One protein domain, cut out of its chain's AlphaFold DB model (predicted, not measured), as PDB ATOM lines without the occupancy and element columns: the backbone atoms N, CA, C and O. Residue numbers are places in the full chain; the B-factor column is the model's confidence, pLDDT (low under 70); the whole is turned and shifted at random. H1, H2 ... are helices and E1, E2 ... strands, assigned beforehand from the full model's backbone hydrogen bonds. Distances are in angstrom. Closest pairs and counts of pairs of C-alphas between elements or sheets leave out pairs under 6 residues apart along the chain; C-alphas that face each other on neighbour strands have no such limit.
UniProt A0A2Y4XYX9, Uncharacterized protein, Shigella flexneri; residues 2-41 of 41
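What this domain is: This is residues 2 to 41 of the 41 residues of an uncharacterized protein of Shigella flexneri (UniProt A0A2Y4XYX9). A two-stranded hairpin, E1 and E2, makes the main part of this small model; one short helix, H1, lies loosely over one face of it with its residues 7 to 10 closest, and a tail runs on past E2. Residues 36 to 41 of that tail stand free and stick out, adding to the length of the longest axis. The printed part has 40 residues, with one named helix and two named strands in the order H1, E1, E2; the sheet's order is E1 - E2, antiparallel, and the class is mixed, helices and strands. The whole is only just loose, close to extended, with a radius of gyration of the C-alphas of 13.2 A, and the C-alphas span 42 by 19 by 9 A.

Where its parts are: Begin with the sheet and find C-alpha 16 at (-115.773, 24.757, 72.124), where E1 starts; it takes residues 16 to 22 and measures 19.7 A from first to last C-alpha. Go on past residues 23 and 24 to E2, residues 25 to 32, the longest strand by residues; it measures 19.8 A and ends at C-alpha 32 at (-112.172, 28.821, 72.005). Now go back to C-alpha 4 at (-132.342, 26.096, 76.047), where H1 begins; it takes residues 4 to 10 and is 10.0 A long.

How they stand to each other: Look first at E1 and E2, a hairpin of antiparallel neighbours with 158 degrees between their N-to-C directions. The C-alphas of Val 19 and His 29 face each other at 4.3 A, and those of Leu 16 and Ile 32 at 5.4 A. Look here for the backbone pairs within hydrogen-bond range, among them N 18 and O 30 at 2.9 A and N 32 and O 16 at 2.8 A. At residue 28 you will find that E2 bends by 59 degrees. From the sheet turn to H1: its closest C-alpha pair with E2 is Ile 10 and His 29, 7.7 A apart, the one pair within 8 A, and the two centres are 11.7 A apart. Within 10 A, H1 has 6 pairs of C-alphas with E2 and 2 with E1. In H1 every O i to N i+4 pair is within hydrogen-bond range.

The domain as a whole: Measure the size between the two C-alphas farthest apart, those of Asn 23 and Arg 41, at 43.6 A. The printed part has no cut and ends at residue 41, the chain's last residue. The links from H1 to E1 and from E1 to E2 are both tight. Read the B-factor column last: the mean pLDDT of the printed part is 81.3, and residues 35 to 41 are under 70.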
ATOM      1  N   MET A   2    -131.354  28.815  83.243       72.44
ATOM      2  CA  MET A   2    -131.344  29.269  81.845       72.44
ATOM      3  C   MET A   2    -132.153  28.317  80.955       72.44
ATOM      4  O   MET A   2    -132.060  27.099  81.104       72.44
ATOM      5  N   ASN A   3    -132.947  28.876  80.042       83.31
ATOM      6  CA  ASN A   3    -133.696  28.093  79.062       83.31
ATOM      7  C   ASN A   3    -132.781  27.705  77.883       83.31
ATOM      8  O   ASN A   3    -131.853  28.436  77.538       83.31
ATOM      9  N   ILE A   4    -133.072  26.583  77.224       83.94
ATOM     10  CA  ILE A   4    -132.342  26.096  76.047       83.94
ATOM     11  C   ILE A   4    -132.286  27.135  74.915       83.94
ATOM     12  O   ILE A   4    -131.278  27.242  74.225       83.94
ATOM     13  N   GLU A   5    -133.327  27.957  74.773       86.69
ATOM     14  CA  GLU A   5    -133.389  29.035  73.779       86.69
ATOM     15  C   GLU A   5    -132.410  30.183  74.078       86.69
ATOM     16  O   GLU A   5    -131.910  30.824  73.157       86.69
ATOM     17  N   GLU A   6    -132.083  30.439  75.350       83.44
ATOM     18  CA  GLU A   6    -131.039  31.410  75.708       83.44
ATOM     19  C   GLU A   6    -129.644  30.838  75.476       83.44
ATOM     20  O   GLU A   6    -128.773  31.533  74.954       83.44
ATOM     21  N   LEU A   7    -129.449  29.548  75.770       84.50
ATOM     22  CA  LEU A   7    -128.193  28.858  75.474       84.50
ATOM     23  C   LEU A   7    -127.911  28.849  73.967       84.50
ATOM     24  O   LEU A   7    -126.783  29.093  73.560       84.50
ATOM     25  N   ARG A   8    -128.935  28.665  73.126       85.25
ATOM     26  CA  ARG A   8    -128.807  28.729  71.658       85.25
ATOM     27  C   ARG A   8    -128.393  30.102  71.128       85.25
ATOM     28  O   ARG A   8    -127.726  30.171  70.103       85.25
ATOM     29  N   LYS A   9    -128.757  31.190  71.815       85.38
ATOM     30  CA  LYS A   9    -128.281  32.540  71.461       85.38
ATOM     31  C   LYS A   9    -126.793  32.720  71.767       85.38
ATOM     32  O   LYS A   9    -126.126  33.462  71.057       85.38
ATOM     33  N   ILE A  10    -126.293  32.054  72.810       84.56
ATOM     34  CA  ILE A  10    -124.889  32.106  73.238       84.56
ATOM     35  C   ILE A  10    -124.020  31.182  72.368       84.56
ATOM     36  O   ILE A  10    -122.957  31.577  71.896       84.56
ATOM     37  N   PHE A  11    -124.486  29.957  72.126       86.75
ATOM     38  CA  PHE A  11    -123.800  28.925  71.345       86.75
ATOM     39  C   PHE A  11    -124.405  28.823  69.942       86.75
ATOM     40  O   PHE A  11    -124.916  27.779  69.541       86.75
ATOM     41  N   CYS A  12    -124.420  29.943  69.217       82.12
ATOM     42  CA  CYS A  12    -125.013  30.012  67.880       82.12
ATOM     43  C   CYS A  12    -124.151  29.351  66.792       82.12
ATOM     44  O   CYS A  12    -124.658  29.037  65.718       82.12
ATOM     45  N   GLU A  13    -122.866  29.129  67.071       85.62
ATOM     46  CA  GLU A  13    -121.936  28.425  66.196       85.62
ATOM     47  C   GLU A  13    -121.466  27.128  66.859       85.62
ATOM     48  O   GLU A  13    -121.263  27.070  68.073       85.62
ATOM     49  N   ASP A  14    -121.205  26.101  66.053       84.56
ATOM     50  CA  ASP A  14    -120.561  24.888  66.548       84.56
ATOM     51  C   ASP A  14    -119.137  25.206  67.022       84.56
ATOM     52  O   ASP A  14    -118.342  25.864  66.335       84.56
ATOM     53  N   GLY A  15    -118.780  24.737  68.213       84.81
ATOM     54  CA  GLY A  15    -117.444  24.953  68.742       84.81
ATOM     55  C   GLY A  15    -117.304  24.640  70.218       84.81
ATOM     56  O   GLY A  15    -118.246  24.237  70.898       84.81
ATOM     57  N   LEU A  16    -116.085  24.843  70.709       88.38
ATOM     58  CA  LEU A  16    -115.773  24.757  72.124       88.38
ATOM     59  C   LEU A  16    -115.920  26.142  72.756       88.38
ATOM     60  O   LEU A  16    -115.373  27.120  72.249       88.38
ATOM     61  N   TYR A  17    -116.623  26.216  73.880       90.50
ATOM     62  CA  TYR A  17    -116.854  27.462  74.601       90.50
ATOM     63  C   TYR A  17    -116.376  27.333  76.043       90.50
ATOM     64  O   TYR A  17    -116.697  26.363  76.729       90.50
ATOM     65  N   ALA A  18    -115.636  28.333  76.512       91.50
ATOM     66  CA  ALA A  18    -115.461  28.572  77.938       91.50
ATOM     67  C   ALA A  18    -116.625  29.434  78.435       91.50
ATOM     68  O   ALA A  18    -117.001  30.400  77.768       91.50
ATOM     69  N   VAL A  19    -117.172  29.107  79.606       91.50
ATOM     70  CA  VAL A  19    -118.245  29.876  80.249       91.50
ATOM     71  C   VAL A  19    -117.910  30.154  81.707       91.50
ATOM     72  O   VAL A  19    -117.396  29.280  82.404       91.50
ATOM     73  N   CYS A  20    -118.217  31.363  82.169       93.94
ATOM     74  CA  CYS A  20    -118.225  31.698  83.587       93.94
ATOM     75  C   CYS A  20    -119.658  31.601  84.113       93.94
ATOM     76  O   CYS A  20    -120.574  32.167  83.507       93.94
ATOM     77  N   VAL A  21    -119.845  30.894  85.228       91.81
ATOM     78  CA  VAL A  21    -121.153  30.679  85.851       91.81
ATOM     79  C   VAL A  21    -121.143  31.221  87.273       91.81
ATOM     80  O   VAL A  21    -120.348  30.779  88.099       91.81
ATOM     81  N   GLU A  22    -122.081  32.114  87.572       95.25
ATOM     82  CA  GLU A  22    -122.309  32.657  88.911       95.25
ATOM     83  C   GLU A  22    -123.765  32.425  89.312       95.25
ATOM     84  O   GLU A  22    -124.689  32.692  88.542       95.25
ATOM     85  N   ASN A  23    -123.985  31.877  90.510       92.62
ATOM     86  CA  ASN A  23    -125.316  31.555  91.044       92.62
ATOM     87  C   ASN A  23    -126.220  30.776  90.058       92.62
ATOM     88  O   ASN A  23    -127.438  30.948  90.042       92.62
ATOM     89  N   GLY A  24    -125.625  29.916  89.222       85.94
ATOM     90  CA  GLY A  24    -126.343  29.117  88.223       85.94
ATOM     91  C   GLY A  24    -126.703  29.855  86.926       85.94
ATOM     92  O   GLY A  24    -127.452  29.302  86.119       85.94
ATOM     93  N   ASN A  25    -126.179  31.067  86.708       87.56
ATOM     94  CA  ASN A  25    -126.350  31.851  85.484       87.56
ATOM     95  C   ASN A  25    -125.012  32.036  84.762       87.56
ATOM     96  O   ASN A  25    -123.984  32.246  85.403       87.56
ATOM     97  N   ILE A  26    -125.026  31.997  83.429       91.19
ATOM     98  CA  ILE A  26    -123.840  32.304  82.622       91.19
ATOM     99  C   ILE A  26    -123.650  33.823  82.607       91.19
ATOM    100  O   ILE A  26    -124.502  34.540  82.086       91.19
ATOM    101  N   VAL A  27    -122.537  34.307  83.157       92.69
ATOM    102  CA  VAL A  27    -122.214  35.746  83.214       92.69
ATOM    103  C   VAL A  27    -121.227  36.177  82.132       92.69
ATOM    104  O   VAL A  27    -121.195  37.343  81.748       92.69
ATOM    105  N   SER A  28    -120.439  35.244  81.595       92.75
ATOM    106  CA  SER A  28    -119.570  35.493  80.443       92.75
ATOM    107  C   SER A  28    -119.291  34.207  79.669       92.75
ATOM    108  O   SER A  28    -119.417  33.100  80.197       92.75
ATOM    109  N   HIS A  29    -118.933  34.354  78.395       91.31
ATOM    110  CA  HIS A  29    -118.589  33.241  77.518       91.31
ATOM    111  C   HIS A  29    -117.526  33.664  76.502       91.31
ATOM    112  O   HIS A  29    -117.460  34.827  76.105       91.31
ATOM    113  N   TYR A  30    -116.702  32.714  76.072       89.75
ATOM    114  CA  TYR A  30    -115.706  32.918  75.024       89.75
ATOM    115  C   TYR A  30    -115.598  31.669  74.151       89.75
ATOM    116  O   TYR A  30    -115.420  30.561  74.665       89.75
ATOM    117  N   ARG A  31    -115.686  31.840  72.827       89.12
ATOM    118  CA  ARG A  31    -115.468  30.745  71.875       89.12
ATOM    119  C   ARG A  31    -113.972  30.469  71.768       89.12
ATOM    120  O   ARG A  31    -113.197  31.336  71.375       89.12
ATOM    121  N   ILE A  32    -113.563  29.252  72.101       88.19
ATOM    122  CA  ILE A  32    -112.172  28.821  72.005       88.19
ATOM    123  C   ILE A  32    -111.894  28.448  70.551       88.19
ATOM    124  O   ILE A  32    -112.301  27.394  70.070       88.19
ATOM    125  N   VAL A  33    -111.176  29.323  69.849       79.75
ATOM    126  CA  VAL A  33    -110.833  29.142  68.425       79.75
ATOM    127  C   VAL A  33    -109.544  28.310  68.242       79.75
ATOM    128  O   VAL A  33    -109.200  27.887  67.140       79.75
ATOM    129  N   CYS A  34    -108.829  28.004  69.329       71.75
ATOM    130  CA  CYS A  34    -107.535  27.320  69.290       71.75
ATOM    131  C   CYS A  34    -107.638  25.805  69.535       71.75
ATOM    132  O   CYS A  34    -107.554  25.358  70.674       71.75
ATOM    133  N   LEU A  35    -107.744  25.033  68.446       60.09
ATOM    134  CA  LEU A  35    -107.018  23.764  68.212       60.09
ATOM    135  C   LEU A  35    -107.101  23.295  66.737       60.09
ATOM    136  O   LEU A  35    -106.883  22.128  66.437       60.09
ATOM    137  N   GLN A  36    -107.334  24.193  65.768       56.34
ATOM    138  CA  GLN A  36    -107.151  23.888  64.335       56.34
ATOM    139  C   GLN A  36    -105.673  23.972  63.913       56.34
ATOM    140  O   GLN A  36    -105.320  24.607  62.920       56.34
ATOM    141  N   LYS A  37    -104.766  23.361  64.683       59.66
ATOM    142  CA  LYS A  37    -103.360  23.258  64.273       59.66
ATOM    143  C   LYS A  37    -102.682  21.995  64.792       59.66
ATOM    144  O   LYS A  37    -101.714  22.057  65.532       59.66
ATOM    145  N   MET A  38    -103.171  20.850  64.331       54.12
ATOM    146  CA  MET A  38    -102.306  19.729  63.959       54.12
ATOM    147  C   MET A  38    -102.792  19.250  62.594       54.12
ATOM    148  O   MET A  38    -103.788  18.539  62.488       54.12
ATOM    149  N   GLY A  39    -102.138  19.743  61.541       57.81
ATOM    150  CA  GLY A  39    -102.379  19.313  60.171       57.81
ATOM    151  C   GLY A  39    -102.031  17.838  60.008       57.81
ATOM    152  O   GLY A  39    -100.875  17.494  59.793       57.81
ATOM    153  N   LEU A  40    -103.043  16.980  60.113       52.22
ATOM    154  CA  LEU A  40    -103.009  15.605  59.631       52.22
ATOM    155  C   LEU A  40    -104.204  15.393  58.701       52.22
ATOM    156  O   LEU A  40    -105.205  14.781  59.074       52.22
ATOM    157  N   ARG A  41    -104.093  15.926  57.485       43.94
ATOM    158  CA  ARG A  41    -104.600  15.251  56.293       43.94
ATOM    159  C   ARG A  41    -103.762  15.625  55.084       43.94
ATOM    160  O   ARG A  41    -103.428  16.823  54.971       43.94
TER     161      ARG A  41